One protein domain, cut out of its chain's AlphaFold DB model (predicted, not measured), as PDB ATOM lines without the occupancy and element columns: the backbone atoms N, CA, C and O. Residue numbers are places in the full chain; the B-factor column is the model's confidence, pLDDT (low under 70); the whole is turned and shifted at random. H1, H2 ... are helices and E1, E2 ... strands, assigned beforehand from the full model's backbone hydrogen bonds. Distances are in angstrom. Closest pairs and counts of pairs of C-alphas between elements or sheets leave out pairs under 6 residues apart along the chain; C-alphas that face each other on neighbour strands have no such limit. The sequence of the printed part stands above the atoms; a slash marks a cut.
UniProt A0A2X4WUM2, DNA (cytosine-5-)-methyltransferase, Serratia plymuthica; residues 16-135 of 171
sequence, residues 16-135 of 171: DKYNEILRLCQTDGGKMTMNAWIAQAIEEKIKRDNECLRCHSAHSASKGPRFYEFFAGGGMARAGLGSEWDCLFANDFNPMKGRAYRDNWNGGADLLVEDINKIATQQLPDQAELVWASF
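Overview. This is residues 16 to 135 of the 171 residues of the protein "DNA (cytosine-5-)-methyltransferase" of Serratia plymuthica (UniProt A0A2X4WUM2). A small sheet of three parallel strands, with H3 over it, makes one end of an elongated domain, and the long helix H2 runs along one side, away from the sheet, to the other end, where H1 makes a corner with it. H4 lies between H1 and the sheet, and a long unnamed stretch, residues 105 to 129, loops from H4 back to the last strand. The printed part has 120 residues, with four named helices and three named strands in the order H1 H2 E1 H3 E2 H4 E3; the sheet's order is E2 E1 E3, and the class is mixed, helices and strands. It is compact, with a radius of gyration of the C-alphas of 14.8 A, and spans 44 by 28 by 25 A.

Arrangement. In the sheet, E1, residues 66 to 70, is the inner strand between the edge strands E2, residues 86 to 91, and E3, residues 130 to 133. E2 and E1 are parallel at 14 degrees, with N 69 and O 89 2.8 A apart, within hydrogen-bond range. E1 and E3 are also parallel at 14 degrees, with N 70 and O 132 at 2.8 A. H3, residues 76 to 81, is on the sheet at a height over the sheet of 9.0 A; it is over E1 and runs along the strands, at 17 degrees to E1 on the local plane. E1, H3, E2 form a strand-helix-strand unit, two parallel neighbour strands with a helix between, with a right-handed crossover. H4, residues 95 to 104, only grazes the sheet with its residues 97 to 101. E2, H4, E3 form a split unit, with E1 between its two strands, and a left-handed crossover. H1, residues 16 to 27, is close to H4 but not clearly touching; their closest C-alphas, those of Thr 27 and Pro 95, are 7.3 A apart. H1 touches H2, residues 34 to 58, with residues 21 to 25 alone; the closest C-alphas, those of Cys 25 and Met 34, are 6.3 A apart, and the lines stand about perpendicular, at 84 degrees. H2 is not on the sheet and is apart from H4. Every O i to N i+4 pair is within hydrogen-bond range in H1, H3 and H4, and 19 of 21 are in H2.

Along the chain. H1 begins at C-alpha 16, (12.791, 32.413, -26.875), and is 16.9 A long. H2 is 34.6 A long, with a kink of 26 degrees near residue 52, and ends at C-alpha 58, (46.164, 53.017, -19.246). H4 is 14.5 A long, E2 14.8 A, E1 13.7 A, E3 9.9 A and H3 8.7 A. E3 ends at C-alpha 133, (35.040, 54.514, -41.658).

Size, cuts and confidence. The two C-alphas farthest apart, those of Asp 16 and Lys 63, are 47.2 A apart. The printed part has no cut. The link from H4 to E3 is long, with 25 residues; within it residues 111 to 112 pair, parallel, with residues 90 to 91 of E2. The mean pLDDT of the printed part is 85.6, and residues 28 to 31 and 51 to 63 are under 70.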
ATOM      1  N   ASP A  16      12.650  31.288 -25.946       86.31
ATOM      2  CA  ASP A  16      12.791  32.413 -26.875       86.31
ATOM      3  C   ASP A  16      14.257  32.850 -27.016       86.31
ATOM      4  O   ASP A  16      14.796  32.860 -28.123       86.31
ATOM      5  N   LYS A  17      14.938  33.087 -25.890       84.81
ATOM      6  CA  LYS A  17      16.361  33.450 -25.865       84.81
ATOM      7  C   LYS A  17      17.247  32.349 -26.434       84.81
ATOM      8  O   LYS A  17      18.239  32.635 -27.093       84.81
ATOM      9  N   TYR A  18      16.896  31.088 -26.198       86.12
ATOM     10  CA  TYR A  18      17.613  29.944 -26.753       86.12
ATOM     11  C   TYR A  18      17.560  29.943 -28.286       86.12
ATOM     12  O   TYR A  18      18.589  29.789 -28.940       86.12
ATOM     13  N   ASN A  19      16.377  30.171 -28.863       85.69
ATOM     14  CA  ASN A  19      16.208  30.249 -30.314       85.69
ATOM     15  C   ASN A  19      16.949  31.447 -30.918       85.69
ATOM     16  O   ASN A  19      17.526  31.335 -32.000       85.69
ATOM     17  N   GLU A  20      16.967  32.578 -30.216       85.06
ATOM     18  CA  GLU A  20      17.722  33.756 -30.637       85.06
ATOM     19  C   GLU A  20      19.233  33.492 -30.636       85.06
ATOM     20  O   GLU A  20      19.899  33.723 -31.645       85.06
ATOM     21  N   ILE A  21      19.762  32.896 -29.564       82.94
ATOM     22  CA  ILE A  21      21.170  32.486 -29.476       82.94
ATOM     23  C   ILE A  21      21.524  31.470 -30.567       82.94
ATOM     24  O   ILE A  21      22.569  31.594 -31.206       82.94
ATOM     25  N   LEU A  22      20.658  30.485 -30.827       84.81
ATOM     26  CA  LEU A  22      20.858  29.527 -31.917       84.81
ATOM     27  C   LEU A  22      20.965  30.224 -33.273       84.81
ATOM     28  O   LEU A  22      21.862  29.907 -34.055       84.81
ATOM     29  N   ARG A  23      20.073  31.180 -33.551       83.94
ATOM     30  CA  ARG A  23      20.095  31.952 -34.796       83.94
ATOM     31  C   ARG A  23      21.396  32.743 -34.932       83.94
ATOM     32  O   ARG A  23      22.014  32.703 -35.994       83.94
ATOM     33  N   LEU A  24      21.834  33.406 -33.862       81.06
ATOM     34  CA  LEU A  24      23.091  34.161 -33.839       81.06
ATOM     35  C   LEU A  24      24.301  33.247 -34.083       81.06
ATOM     36  O   LEU A  24      25.107  33.515 -34.975       81.06
ATOM     37  N   CYS A  25      24.371  32.111 -33.388       81.94
ATOM     38  CA  CYS A  25      25.422  31.110 -33.571       81.94
ATOM     39  C   CYS A  25      25.505  30.604 -35.025       81.94
ATOM     40  O   CYS A  25      26.598  30.381 -35.547       81.94
ATOM     41  N   GLN A  26      24.365  30.442 -35.707       80.00
ATOM     42  CA  GLN A  26      24.323  30.028 -37.115       80.00
ATOM     43  C   GLN A  26      24.784  31.127 -38.074       80.00
ATOM     44  O   GLN A  26      25.523  30.841 -39.016       80.00
ATOM     45  N   THR A  27      24.387  32.384 -37.839       72.12
ATOM     46  CA  THR A  27      24.861  33.525 -38.649       72.12
ATOM     47  C   THR A  27      26.364  33.723 -38.546       72.12
ATOM     48  O   THR A  27      27.008  34.206 -39.474       72.12
ATOM     49  N   ASP A  28      26.933  33.249 -37.448       68.81
ATOM     50  CA  ASP A  28      28.351  33.210 -37.195       68.81
ATOM     51  C   ASP A  28      28.997  31.952 -37.842       68.81
ATOM     52  O   ASP A  28      29.862  31.294 -37.284       68.81
ATOM     53  N   GLY A  29      28.578  31.542 -39.038       63.84
ATOM     54  CA  GLY A  29      29.261  30.503 -39.825       63.84
ATOM     55  C   GLY A  29      29.193  29.060 -39.295       63.84
ATOM     56  O   GLY A  29      29.791  28.184 -39.915       63.84
ATOM     57  N   GLY A  30      28.487  28.784 -38.191       64.56
ATOM     58  CA  GLY A  30      28.103  27.431 -37.755       64.56
ATOM     59  C   GLY A  30      29.241  26.450 -37.422       64.56
ATOM     60  O   GLY A  30      28.991  25.253 -37.299       64.56
ATOM     61  N   LYS A  31      30.490  26.917 -37.280       67.88
ATOM     62  CA  LYS A  31      31.675  26.057 -37.066       67.88
ATOM     63  C   LYS A  31      31.863  25.563 -35.624       67.88
ATOM     64  O   LYS A  31      32.788  24.803 -35.359       67.88
ATOM     65  N   MET A  32      31.021  25.999 -34.691       75.38
ATOM     66  CA  MET A  32      31.153  25.734 -33.256       75.38
ATOM     67  C   MET A  32      29.797  25.397 -32.635       75.38
ATOM     68  O   MET A  32      28.749  25.800 -33.134       75.38
ATOM     69  N   THR A  33      29.819  24.614 -31.553       85.12
ATOM     70  CA  THR A  33      28.594  24.260 -30.818       85.12
ATOM     71  C   THR A  33      28.017  25.490 -30.116       85.12
ATOM     72  O   THR A  33      28.766  26.375 -29.708       85.12
ATOM     73  N   MET A  34      26.698  25.523 -29.898       83.31
ATOM     74  CA  MET A  34      26.035  26.647 -29.223       83.31
ATOM     75  C   MET A  34      26.637  26.944 -27.839       83.31
ATOM     76  O   MET A  34      26.828  28.101 -27.489       83.31
ATOM     77  N   ASN A  35      26.993  25.915 -27.063       84.50
ATOM     78  CA  ASN A  35      27.611  26.108 -25.747       84.50
ATOM     79  C   ASN A  35      29.008  26.728 -25.847       84.50
ATOM     80  O   ASN A  35      29.339  27.598 -25.046       84.50
ATOM     81  N   ALA A  36      29.810  26.304 -26.828       83.88
ATOM     82  CA  ALA A  36      31.115  26.908 -27.081       83.88
ATOM     83  C   ALA A  36      30.966  28.374 -27.516       83.88
ATOM     84  O   ALA A  36      31.679  29.232 -27.007       83.88
ATOM     85  N   TRP A  37      29.982  28.664 -28.373       83.75
ATOM     86  CA  TRP A  37      29.670  30.024 -28.812       83.75
ATOM     87  C   TRP A  37      29.228  30.923 -27.647       83.75
ATOM     88  O   TRP A  37      29.737  32.028 -27.498       83.75
ATOM     89  N   ILE A  38      28.342  30.436 -26.767       85.31
ATOM     90  CA  ILE A  38      27.910  31.171 -25.564       85.31
ATOM     91  C   ILE A  38      29.098  31.441 -24.635       85.31
ATOM     92  O   ILE A  38      29.251  32.562 -24.156       85.31
ATOM     93  N   ALA A  39      29.929  30.430 -24.363       85.50
ATOM     94  CA  ALA A  39      31.085  30.579 -23.483       85.50
ATOM     95  C   ALA A  39      32.063  31.627 -24.027       85.50
ATOM     96  O   ALA A  39      32.468  32.521 -23.287       85.50
ATOM     97  N   GLN A  40      32.355  31.562 -25.327       81.50
ATOM     98  CA  GLN A  40      33.202  32.533 -25.999       81.50
ATOM     99  C   GLN A  40      32.598  33.945 -25.938       81.50
ATOM    100  O   GLN A  40      33.281  34.872 -25.523       81.50
ATOM    101  N   ALA A  41      31.311  34.121 -26.259       80.81
ATOM    102  CA  ALA A  41      30.653  35.429 -26.202       80.81
ATOM    103  C   ALA A  41      30.655  36.038 -24.782       80.81
ATOM    104  O   ALA A  41      30.805  37.251 -24.616       80.81
ATOM    105  N   ILE A  42      30.511  35.205 -23.744       84.62
ATOM    106  CA  ILE A  42      30.623  35.638 -22.343       84.62
ATOM    107  C   ILE A  42      32.060  36.058 -22.023       84.62
ATOM    108  O   ILE A  42      32.257  37.126 -21.446       84.62
ATOM    109  N   GLU A  43      33.052  35.246 -22.386       83.56
ATOM    110  CA  GLU A  43      34.467  35.551 -22.158       83.56
ATOM    111  C   GLU A  43      34.878  36.845 -22.871       83.56
ATOM    112  O   GLU A  43      35.497  37.715 -22.260       83.56
ATOM    113  N   GLU A  44      34.433  37.029 -24.114       76.69
ATOM    114  CA  GLU A  44      34.609  38.258 -24.888       76.69
ATOM    115  C   GLU A  44      34.004  39.468 -24.175       76.69
ATOM    116  O   GLU A  44      34.673  40.491 -24.012       76.69
ATOM    117  N   LYS A  45      32.754  39.358 -23.707       80.31
ATOM    118  CA  LYS A  45      32.094  40.447 -22.978       80.31
ATOM    119  C   LYS A  45      32.838  40.790 -21.689       80.31
ATOM    120  O   LYS A  45      33.048  41.968 -21.420       80.31
ATOM    121  N   ILE A  46      33.251  39.786 -20.918       82.75
ATOM    122  CA  ILE A  46      33.999  39.978 -19.670       82.75
ATOM    123  C   ILE A  46      35.350  40.639 -19.949       82.75
ATOM    124  O   ILE A  46      35.718  41.582 -19.252       82.75
ATOM    125  N   LYS A  47      36.091  40.157 -20.953       78.12
ATOM    126  CA  LYS A  47      37.395  40.711 -21.324       78.12
ATOM    127  C   LYS A  47      37.255  42.180 -21.715       78.12
ATOM    128  O   LYS A  47      37.939  43.010 -21.128       78.12
ATOM    129  N   ARG A  48      36.300  42.499 -22.593       70.81
ATOM    130  CA  ARG A  48      36.000  43.873 -23.013       70.81
ATOM    131  C   ARG A  48      35.590  44.760 -21.841       70.81
ATOM    132  O   ARG A  48      36.095  45.865 -21.720       70.81
ATOM    133  N   ASP A  49      34.698  44.296 -20.965       73.56
ATOM    134  CA  ASP A  49      34.242  45.084 -19.812       73.56
ATOM    135  C   ASP A  49      35.413  45.352 -18.836       73.56
ATOM    136  O   ASP A  49      35.567  46.465 -18.335       73.56
ATOM    137  N   ASN A  50      36.304  44.375 -18.628       74.31
ATOM    138  CA  ASN A  50      37.516  44.532 -17.815       74.31
ATOM    139  C   ASN A  50      38.584  45.419 -18.471       74.31
ATOM    140  O   ASN A  50      39.263  46.179 -17.782       74.31
ATOM    141  N   GLU A  51      38.770  45.313 -19.784       69.56
ATOM    142  CA  GLU A  51      39.698  46.156 -20.536       69.56
ATOM    143  C   GLU A  51      39.174  47.583 -20.639       69.56
ATOM    144  O   GLU A  51      39.968  48.491 -20.458       69.56
ATOM    145  N   CYS A  52      37.861  47.790 -20.768       64.38
ATOM    146  CA  CYS A  52      37.222  49.099 -20.651       64.38
ATOM    147  C   CYS A  52      37.534  49.749 -19.290       64.38
ATOM    148  O   CYS A  52      37.928  50.909 -19.212       64.38
ATOM    149  N   LEU A  53      37.469  48.979 -18.198       63.28
ATOM    150  CA  LEU A  53      37.864  49.459 -16.867       63.28
ATOM    151  C   LEU A  53      39.368  49.780 -16.762       63.28
ATOM    152  O   LEU A  53      39.754  50.690 -16.030       63.28
ATOM    153  N   ARG A  54      40.231  49.048 -17.481       63.09
ATOM    154  CA  ARG A  54      41.690  49.261 -17.480       63.09
ATOM    155  C   ARG A  54      42.143  50.373 -18.424       63.09
ATOM    156  O   ARG A  54      43.084  51.086 -18.086       63.09
ATOM    157  N   CYS A  55      41.509  50.538 -19.579       52.44
ATOM    158  CA  CYS A  55      41.902  51.493 -20.611       52.44
ATOM    159  C   CYS A  55      41.669  52.939 -20.156       52.44
ATOM    160  O   CYS A  55      42.549  53.771 -20.368       52.44
ATOM    161  N   HIS A  56      40.625  53.185 -19.349       54.88
ATOM    162  CA  HIS A  56      40.432  54.444 -18.611       54.88
ATOM    163  C   HIS A  56      41.629  54.819 -17.715       54.88
ATOM    164  O   HIS A  56      41.818  55.986 -17.390       54.88
ATOM    165  N   SER A  57      42.444  53.844 -17.290       52.00
ATOM    166  CA  SER A  57      43.659  54.081 -16.495       52.00
ATOM    167  C   SER A  57      44.954  54.033 -17.324       52.00
ATOM    168  O   SER A  57      45.961  54.606 -16.909       52.00
ATOM    169  N   ALA A  58      44.958  53.359 -18.483       51.25
ATOM    170  CA  ALA A  58      46.164  53.017 -19.246       51.25
ATOM    171  C   ALA A  58      46.417  53.876 -20.504       51.25
ATOM    172  O   ALA A  58      47.575  53.985 -20.912       51.25
ATOM    173  N   HIS A  59      45.410  54.542 -21.088       54.22
ATOM    174  CA  HIS A  59      45.613  55.421 -22.262       54.22
ATOM    175  C   HIS A  59      46.463  56.668 -21.984       54.22
ATOM    176  O   HIS A  59      46.865  57.362 -22.911       54.22
ATOM    177  N   SER A  60      46.819  56.930 -20.724       52.25
ATOM    178  CA  SER A  60      47.802  57.962 -20.375       52.25
ATOM    179  C   SER A  60      49.242  57.633 -20.819       52.25
ATOM    180  O   SER A  60      50.113  58.493 -20.690       52.25
ATOM    181  N   ALA A  61      49.515  56.423 -21.338       56.81
ATOM    182  CA  ALA A  61      50.873  55.947 -21.624       56.81
ATOM    183  C   ALA A  61      51.162  55.501 -23.079       56.81
ATOM    184  O   ALA A  61      52.317  55.155 -23.356       56.81
ATOM    185  N   SER A  62      50.192  55.486 -24.009       57.34
ATOM    186  CA  SER A  62      50.482  55.121 -25.409       57.34
ATOM    187  C   SER A  62      51.184  56.271 -26.147       57.34
ATOM    188  O   SER A  62      50.883  57.445 -25.952       57.34
ATOM    189  N   LYS A  63      52.225  55.938 -26.924       67.62
ATOM    190  CA  LYS A  63      53.145  56.911 -27.550       67.62
ATOM    191  C   LYS A  63      52.782  57.288 -28.993       67.62
ATOM    192  O   LYS A  63      53.460  58.141 -29.561       67.62
ATOM    193  N   GLY A  64      51.783  56.636 -29.582       84.31
ATOM    194  CA  GLY A  64      51.416  56.771 -30.992       84.31
ATOM    195  C   GLY A  64      50.079  57.483 -31.198       84.31
ATOM    196  O   GLY A  64      49.284  57.547 -30.257       84.31
ATOM    197  N   PRO A  65      49.819  58.021 -32.404       94.88
ATOM    198  CA  PRO A  65      48.548  58.652 -32.710       94.88
ATOM    199  C   PRO A  65      47.382  57.666 -32.591       94.88
ATOM    200  O   PRO A  65      47.499  56.474 -32.898       94.88
ATOM    201  N   ARG A  66      46.244  58.174 -32.127       95.19
ATOM    202  CA  ARG A  66      45.089  57.362 -31.727       95.19
ATOM    203  C   ARG A  66      43.977  57.409 -32.764       95.19
ATOM    204  O   ARG A  66      43.701  58.472 -33.323       95.19
ATOM    205  N   PHE A  67      43.290  56.292 -32.997       96.69
ATOM    206  CA  PHE A  67      42.207  56.245 -33.983       96.69
ATOM    207  C   PHE A  67      40.986  55.418 -33.569       96.69
ATOM    208  O   PHE A  67      41.073  54.503 -32.748       96.69
ATOM    209  N   TYR A  68      39.853  55.738 -34.197       97.12
ATOM    210  CA  TYR A  68      38.640  54.918 -34.221       97.12
ATOM    211  C   TYR A  68      38.464  54.246 -35.586       97.12
ATOM    212  O   TYR A  68      38.730  54.857 -36.623       97.12
ATOM    213  N   GLU A  69      37.971  53.008 -35.594       97.25
ATOM    214  CA  GLU A  69      37.738  52.198 -36.792       97.25
ATOM    215  C   GLU A  69      36.272  51.745 -36.889       97.25
ATOM    216  O   GLU A  69      35.868  50.708 -36.367       97.25
ATOM    217  N   PHE A  70      35.445  52.501 -37.605       97.25
ATOM    218  CA  PHE A  70      34.065  52.120 -37.897       97.25
ATOM    219  C   PHE A  70      33.974  51.259 -39.157       97.25
ATOM    220  O   PHE A  70      34.688  51.474 -40.143       97.25
ATOM    221  N   PHE A  71      33.044  50.302 -39.145       97.25
ATOM    222  CA  PHE A  71      32.907  49.289 -40.197       97.25
ATOM    223  C   PHE A  71      34.229  48.544 -40.445       97.25
ATOM    224  O   PHE A  71      34.647  48.342 -41.586       97.25
ATOM    225  N   ALA A  72      34.901  48.159 -39.358       97.31
ATOM    226  CA  ALA A  72      36.272  47.655 -39.344       97.31
ATOM    227  C   ALA A  72      36.476  46.397 -40.199       97.31
ATOM    228  O   ALA A  72      37.564  46.127 -40.714       97.31
ATOM    229  N   GLY A  73      35.425  45.598 -40.366       95.81
ATOM    230  CA  GLY A  73      35.512  44.290 -40.980       95.81
ATOM    231  C   GLY A  73      36.580  43.415 -40.336       95.81
ATOM    232  O   GLY A  73      36.496  43.139 -39.150       95.81
ATOM    233  N   GLY A  74      37.563  42.957 -41.115       95.62
ATOM    234  CA  GLY A  74      38.712  42.200 -40.596       95.62
ATOM    235  C   GLY A  74      39.878  43.068 -40.096       95.62
ATOM    236  O   GLY A  74      40.926  42.519 -39.774       95.62
ATOM    237  N   GLY A  75      39.735  44.399 -40.070       96.88
ATOM    238  CA  GLY A  75      40.748  45.353 -39.598       96.88
ATOM    239  C   GLY A  75      41.788  45.745 -40.646       96.88
ATOM    240  O   GLY A  75      42.979  45.826 -40.360       96.88
ATOM    241  N   MET A  76      41.364  45.956 -41.895       97.06
ATOM    242  CA  MET A  76      42.286  46.352 -42.971       97.06
ATOM    243  C   MET A  76      42.821  47.778 -42.795       97.06
ATOM    244  O   MET A  76      43.965  48.036 -43.166       97.06
ATOM    245  N   ALA A  77      42.033  48.696 -42.222       96.88
ATOM    246  CA  ALA A  77      42.520  50.047 -41.956       96.88
ATOM    247  C   ALA A  77      43.568  50.018 -40.843       96.88
ATOM    248  O   ALA A  77      44.653  50.568 -41.020       96.88
ATOM    249  N   ARG A  78      43.306  49.268 -39.764       96.56
ATOM    250  CA  ARG A  78      44.300  48.995 -38.716       96.56
ATOM    251  C   ARG A  78      45.590  48.383 -39.269       96.56
ATOM    252  O   ARG A  78      46.674  48.852 -38.930       96.56
ATOM    253  N   ALA A  79      45.492  47.401 -40.168       96.81
ATOM    254  CA  ALA A  79      46.667  46.835 -40.837       96.81
ATOM    255  C   ALA A  79      47.463  47.875 -41.639       96.81
ATOM    256  O   ALA A  79      48.690  47.842 -41.624       96.81
ATOM    257  N   GLY A  80      46.775  48.788 -42.331       97.19
ATOM    258  CA  GLY A  80      47.405  49.846 -43.122       97.19
ATOM    259  C   GLY A  80      48.052  50.949 -42.283       97.19
ATOM    260  O   GLY A  80      49.106  51.453 -42.661       97.19
ATOM    261  N   LEU A  81      47.448  51.305 -41.146       95.81
ATOM    262  CA  LEU A  81      48.008  52.271 -40.194       95.81
ATOM    263  C   LEU A  81      49.255  51.715 -39.486       95.81
ATOM    264  O   LEU A  81      50.206  52.453 -39.231       95.81
ATOM    265  N   GLY A  82      49.286  50.405 -39.236       94.38
ATOM    266  CA  GLY A  82      50.437  49.717 -38.659       94.38
ATOM    267  C   GLY A  82      50.570  49.901 -37.144       94.38
ATOM    268  O   GLY A  82      49.718  50.488 -36.483       94.38
ATOM    269  N   SER A  83      51.657  49.369 -36.579       91.31
ATOM    270  CA  SER A  83      51.876  49.288 -35.124       91.31
ATOM    271  C   SER A  83      52.131  50.625 -34.428       91.31
ATOM    272  O   SER A  83      52.121  50.675 -33.202       91.31
ATOM    273  N   GLU A  84      52.392  51.688 -35.190       93.25
ATOM    274  CA  GLU A  84      52.604  53.032 -34.647       93.25
ATOM    275  C   GLU A  84      51.289  53.705 -34.233       93.25
ATOM    276  O   GLU A  84      51.322  54.693 -33.507       93.25
ATOM    277  N   TRP A  85      50.143  53.188 -34.685       95.00
ATOM    278  CA  TRP A  85      48.825  53.717 -34.352       95.00
ATOM    279  C   TRP A  85      48.142  52.885 -33.274       95.00
ATOM    280  O   TRP A  85      48.158  51.653 -33.305       95.00
ATOM    281  N   ASP A  86      47.481  53.578 -32.353       93.31
ATOM    282  CA  ASP A  86      46.745  52.964 -31.255       93.31
ATOM    283  C   ASP A  86      45.240  52.964 -31.550       93.31
ATOM    284  O   ASP A  86      44.626  54.016 -31.755       93.31
ATOM    285  N   CYS A  87      44.647  51.771 -31.619       94.25
ATOM    286  CA  CYS A  87      43.222  51.614 -31.897       94.25
ATOM    287  C   CYS A  87      42.445  51.719 -30.588       94.25
ATOM    288  O   CYS A  87      42.473  50.801 -29.771       94.25
ATOM    289  N   LEU A  88      41.737  52.833 -30.409       93.81
ATOM    290  CA  LEU A  88      40.934  53.072 -29.211       93.81
ATOM    291  C   LEU A  88      39.601  52.321 -29.263       93.81
ATOM    292  O   LEU A  88      39.084  51.875 -28.241       93.81
ATOM    293  N   PHE A  89      39.025  52.220 -30.460       95.00
ATOM    294  CA  PHE A  89      37.705  51.652 -30.672       95.00
ATOM    295  C   PHE A  89      37.558  51.139 -32.099       95.00
ATOM    296  O   PHE A  89      37.901  51.844 -33.050       95.00
ATOM    297  N   ALA A  90      36.959  49.963 -32.242       96.62
ATOM    298  CA  ALA A  90      36.551  49.397 -33.513       96.62
ATOM    299  C   ALA A  90      35.081  48.954 -33.471       96.62
ATOM    300  O   ALA A  90      34.577  48.493 -32.447       96.62
ATOM    301  N   ASN A  91      34.382  49.030 -34.603       97.19
ATOM    302  CA  ASN A  91      33.012  48.540 -34.740       97.19
ATOM    303  C   ASN A  91      32.780  47.815 -36.072       97.19
ATOM    304  O   ASN A  91      33.174  48.300 -37.128       97.19
ATOM    305  N   ASP A  92      32.056  46.694 -36.045       96.75
ATOM    306  CA  ASP A  92      31.358  46.135 -37.211       96.75
ATOM    307  C   ASP A  92      30.127  45.355 -36.727       96.75
ATOM    308  O   ASP A  92      30.185  44.688 -35.704       96.75
ATOM    309  N   PHE A  93      29.011  45.392 -37.449       94.25
ATOM    310  CA  PHE A  93      27.787  44.707 -37.018       94.25
ATOM    311  C   PHE A  93      27.785  43.198 -37.315       94.25
ATOM    312  O   PHE A  93      26.930  42.468 -36.814       94.25
ATOM    313  N   ASN A  94      28.681  42.714 -38.185       92.69
ATOM    314  CA  ASN A  94      28.664  41.329 -38.642       92.69
ATOM    315  C   ASN A  94      29.511  40.421 -37.725       92.69
ATOM    316  O   ASN A  94      30.734  40.575 -37.692       92.69
ATOM    317  N   PRO A  95      28.911  39.403 -37.079       88.62
ATOM    318  CA  PRO A  95      29.634  38.507 -36.173       88.62
ATOM    319  C   PRO A  95      30.831  37.790 -36.817       88.62
ATOM    320  O   PRO A  95      31.907  37.696 -36.223       88.62
ATOM    321  N   MET A  96      30.697  37.364 -38.080       89.94
ATOM    322  CA  MET A  96      31.766  36.654 -38.782       89.94
ATOM    323  C   MET A  96      32.971  37.550 -39.042       89.94
ATOM    324  O   MET A  96      34.105  37.106 -38.853       89.94
ATOM    325  N   LYS A  97      32.732  38.809 -39.413       93.69
ATOM    326  CA  LYS A  97      33.803  39.800 -39.520       93.69
ATOM    327  C   LYS A  97      34.414  40.100 -38.155       93.69
ATOM    328  O   LYS A  97      35.632  40.174 -38.058       93.69
ATOM    329  N   GLY A  98      33.587  40.183 -37.112       92.69
ATOM    330  CA  GLY A  98      34.058  40.379 -35.748       92.69
ATOM    331  C   GLY A  98      35.042  39.298 -35.314       92.69
ATOM    332  O   GLY A  98      36.127  39.616 -34.844       92.69
ATOM    333  N   ARG A  99      34.751  38.021 -35.575       89.88
ATOM    334  CA  ARG A  99      35.736  36.953 -35.344       89.88
ATOM    335  C   ARG A  99      37.015  37.121 -36.144       89.88
ATOM    336  O   ARG A  99      38.089  37.017 -35.570       89.88
ATOM    337  N   ALA A 100      36.904  37.401 -37.444       93.69
ATOM    338  CA  ALA A 100      38.083  37.616 -38.274       93.69
ATOM    339  C   ALA A 100      38.945  38.762 -37.720       93.69
ATOM    340  O   ALA A 100      40.165  38.653 -37.697       93.69
ATOM    341  N   TYR A 101      38.331  39.833 -37.220       95.94
ATOM    342  CA  TYR A 101      39.039  40.903 -36.526       95.94
ATOM    343  C   TYR A 101      39.738  40.384 -35.262       95.94
ATOM    344  O   TYR A 101      40.939  40.571 -35.093       95.94
ATOM    345  N   ARG A 102      39.016  39.680 -34.383       91.62
ATOM    346  CA  ARG A 102      39.573  39.152 -33.127       91.62
ATOM    347  C   ARG A 102      40.770  38.229 -33.353       91.62
ATOM    348  O   ARG A 102      41.761  38.361 -32.633       91.62
ATOM    349  N   ASP A 103      40.687  37.354 -34.353       91.62
ATOM    350  CA  ASP A 103      41.747  36.411 -34.721       91.62
ATOM    351  C   ASP A 103      43.044  37.129 -35.138       91.62
ATOM    352  O   ASP A 103      44.132  36.589 -34.951       91.62
ATOM    353  N   ASN A 104      42.940  38.354 -35.670       93.94
ATOM    354  CA  ASN A 104      44.082  39.132 -36.155       93.94
ATOM    355  C   ASN A 104      44.567  40.214 -35.170       93.94
ATOM    356  O   ASN A 104      45.723  40.623 -35.253       93.94
ATOM    357  N   TRP A 105      43.730  40.669 -34.227       93.12
ATOM    358  CA  TRP A 105      43.987  41.890 -33.445       93.12
ATOM    359  C   TRP A 105      43.842  41.695 -31.933       93.12
ATOM    360  O   TRP A 105      42.898  42.185 -31.323       93.12
ATOM    361  N   ASN A 106      44.769  40.969 -31.297       86.75
ATOM    362  CA  ASN A 106      44.834  40.796 -29.831       86.75
ATOM    363  C   ASN A 106      43.510  40.314 -29.179       86.75
ATOM    364  O   ASN A 106      43.223  40.603 -28.010       86.75
ATOM    365  N   GLY A 107      42.688  39.556 -29.917       85.69
ATOM    366  CA  GLY A 107      41.361  39.109 -29.483       85.69
ATOM    367  C   GLY A 107      40.251  40.162 -29.616       85.69
ATOM    368  O   GLY A 107      39.155  39.949 -29.099       85.69
ATOM    369  N   GLY A 108      40.516  41.286 -30.287       89.44
ATOM    370  CA  GLY A 108      39.585  42.390 -30.542       89.44
ATOM    371  C   GLY A 108      39.066  43.032 -29.260       89.44
ATOM    372  O   GLY A 108      37.856  43.148 -29.082       89.44
ATOM    373  N   ALA A 109      39.977  43.382 -28.352       88.69
ATOM    374  CA  ALA A 109      39.694  44.093 -27.102       88.69
ATOM    375  C   ALA A 109      38.882  45.381 -27.332       88.69
ATOM    376  O   ALA A 109      37.895  45.656 -26.652       88.69
ATOM    377  N   ASP A 110      39.302  46.123 -28.351       92.12
ATOM    378  CA  ASP A 110      38.758  47.396 -28.817       92.12
ATOM    379  C   ASP A 110      37.504  47.249 -29.702       92.12
ATOM    380  O   ASP A 110      36.843  48.241 -29.999       92.12
ATOM    381  N   LEU A 111      37.133  46.023 -30.096       94.56
ATOM    382  CA  LEU A 111      36.023  45.769 -31.013       94.56
ATOM    383  C   LEU A 111      34.670  45.637 -30.298       94.56
ATOM    384  O   LEU A 111      34.453  44.743 -29.471       94.56
ATOM    385  N   LEU A 112      33.699  46.431 -30.750       93.88
ATOM    386  CA  LEU A 112      32.278  46.281 -30.459       93.88
ATOM    387  C   LEU A 112      31.514  45.750 -31.683       93.88
ATOM    388  O   LEU A 112      31.346  46.457 -32.680       93.88
ATOM    389  N   VAL A 113      30.996  44.520 -31.580       94.00
ATOM    390  CA  VAL A 113      30.125  43.934 -32.609       94.00
ATOM    391  C   VAL A 113      28.677  44.370 -32.391       94.00
ATOM    392  O   VAL A 113      27.950  43.740 -31.627       94.00
ATOM    393  N   GLU A 114      28.269  45.468 -33.023       94.25
ATOM    394  CA  GLU A 114      26.930  46.057 -32.880       94.25
ATOM    395  C   GLU A 114      26.569  46.901 -34.113       94.25
ATOM    396  O   GLU A 114      27.442  47.328 -34.873       94.25
ATOM    397  N   ASP A 115      25.275  47.126 -34.327       93.62
ATOM    398  CA  ASP A 115      24.774  48.123 -35.269       93.62
ATOM    399  C   ASP A 115      25.247  49.527 -34.865       93.62
ATOM    400  O   ASP A 115      25.036  49.961 -33.730       93.62
ATOM    401  N   ILE A 116      25.856  50.253 -35.804       93.56
ATOM    402  CA  ILE A 116      26.364  51.609 -35.580       93.56
ATOM    403  C   ILE A 116      25.288  52.566 -35.055       93.56
ATOM    404  O   ILE A 116      25.588  53.424 -34.236       93.56
ATOM    405  N   ASN A 117      24.022  52.366 -35.435       91.50
ATOM    406  CA  ASN A 117      22.906  53.199 -34.979       91.50
ATOM    407  C   ASN A 117      22.587  53.032 -33.484       91.50
ATOM    408  O   ASN A 117      21.764  53.767 -32.945       91.50
ATOM    409  N   LYS A 118      23.189  52.044 -32.811       92.56
ATOM    410  CA  LYS A 118      23.033  51.812 -31.369       92.56
ATOM    411  C   LYS A 118      24.260  52.220 -30.559       92.56
ATOM    412  O   LYS A 118      24.289  51.964 -29.357       92.56
ATOM    413  N   ILE A 119      25.278  52.788 -31.201       91.75
ATOM    414  CA  ILE A 119      26.497  53.234 -30.532       91.75
ATOM    415  C   ILE A 119      26.328  54.706 -30.172       91.75
ATOM    416  O   ILE A 119      26.220  55.551 -31.052       91.75
ATOM    417  N   ALA A 120      26.321  54.998 -28.874       89.25
ATOM    418  CA  ALA A 120      26.285  56.359 -28.354       89.25
ATOM    419  C   ALA A 120      27.703  56.920 -28.176       89.25
ATOM    420  O   ALA A 120      28.648  56.163 -27.917       89.25
ATOM    421  N   THR A 121      27.870  58.245 -28.245       88.56
ATOM    422  CA  THR A 121      29.210  58.859 -28.159       88.56
ATOM    423  C   THR A 121      29.895  58.591 -26.818       88.56
ATOM    424  O   THR A 121      31.115  58.462 -26.767       88.56
ATOM    425  N   GLN A 122      29.130  58.399 -25.737       87.69
ATOM    426  CA  GLN A 122      29.657  58.089 -24.401       87.69
ATOM    427  C   GLN A 122      30.253  56.676 -24.304       87.69
ATOM    428  O   GLN A 122      30.885  56.343 -23.303       87.69
ATOM    429  N   GLN A 123      30.043  55.825 -25.314       87.25
ATOM    430  CA  GLN A 123      30.686  54.514 -25.409       87.25
ATOM    431  C   GLN A 123      32.070  54.585 -26.066       87.25
ATOM    432  O   GLN A 123      32.795  53.589 -26.021       87.25
ATOM    433  N   LEU A 124      32.427  55.716 -26.685       89.25
ATOM    434  CA  LEU A 124      33.724  55.908 -27.323       89.25
ATOM    435  C   LEU A 124      34.771  56.309 -26.266       89.25
ATOM    436  O   LEU A 124      34.545  57.266 -25.522       89.25
ATOM    437  N   PRO A 125      35.897  55.584 -26.162       88.38
ATOM    438  CA  PRO A 125      36.916  55.850 -25.157       88.38
ATOM    439  C   PRO A 125      37.868  56.963 -25.596       88.38
ATOM    440  O   PRO A 125      38.442  56.907 -26.679       88.38
ATOM    441  N   ASP A 126      38.131  57.908 -24.695       87.44
ATOM    442  CA  ASP A 126      39.115  58.976 -24.887       87.44
ATOM    443  C   ASP A 126      38.858  59.822 -26.157       87.44
ATOM    444  O   ASP A 126      37.716  60.061 -26.554       87.44
ATOM    445  N   GLN A 127      39.918  60.371 -26.756       89.25
ATOM    446  CA  GLN A 127      39.844  61.212 -27.949       89.25
ATOM    447  C   GLN A 127      40.762  60.653 -29.034       89.25
ATOM    448  O   GLN A 127      41.975  60.561 -28.840       89.25
ATOM    449  N   ALA A 128      40.185  60.331 -30.188       93.06
ATOM    450  CA  ALA A 128      40.928  59.931 -31.374       93.06
ATOM    451  C   ALA A 128      41.447  61.147 -32.163       93.06
ATOM    452  O   ALA A 128      40.796  62.191 -32.229       93.06
ATOM    453  N   GLU A 129      42.604  60.990 -32.802       95.62
ATOM    454  CA  GLU A 129      43.171  61.930 -33.781       95.62
ATOM    455  C   GLU A 129      42.717  61.609 -35.212       95.62
ATOM    456  O   GLU A 129      42.730  62.477 -36.083       95.62
ATOM    457  N   LEU A 130      42.288  60.366 -35.449       96.31
ATOM    458  CA  LEU A 130      41.762  59.892 -36.723       96.31
ATOM    459  C   LEU A 130      40.483  59.082 -36.511       96.31
ATOM    460  O   LEU A 130      40.417  58.203 -35.656       96.31
ATOM    461  N   VAL A 131      39.486  59.317 -37.358       96.12
ATOM    462  CA  VAL A 131      38.322  58.439 -37.486       96.12
ATOM    463  C   VAL A 131      38.348  57.818 -38.873       96.12
ATOM    464  O   VAL A 131      38.277  58.525 -39.879       96.12
ATOM    465  N   TRP A 132      38.454  56.494 -38.929       97.44
ATOM    466  CA  TRP A 132      38.348  55.728 -40.160       97.44
ATOM    467  C   TRP A 132      36.975  55.066 -40.251       97.44
ATOM    468  O   TRP A 132      36.504  54.475 -39.283       97.44
ATOM    469  N   ALA A 133      36.347  55.115 -41.425       96.19
ATOM    470  CA  ALA A 133      35.040  54.514 -41.658       96.19
ATOM    471  C   ALA A 133      34.956  53.833 -43.029       96.19
ATOM    472  O   ALA A 133      34.865  54.498 -44.060       96.19
ATOM    473  N   SER A 134      34.915  52.499 -43.045       95.19
ATOM    474  CA  SER A 134      34.774  51.705 -44.281       95.19
ATOM    475  C   SER A 134      33.307  51.352 -44.563       95.19
ATOM    476  O   SER A 134      32.945  50.180 -44.685       95.19
ATOM    477  N   PHE A 135      32.435  52.364 -44.588       93.25
ATOM    478  CA  PHE A 135      30.987  52.158 -44.662       93.25
ATOM    479  C   PHE A 135      30.546  51.446 -45.963       93.25
ATOM    480  O   PHE A 135      31.251  51.475 -46.977       93.25
TER     481      PHE A 135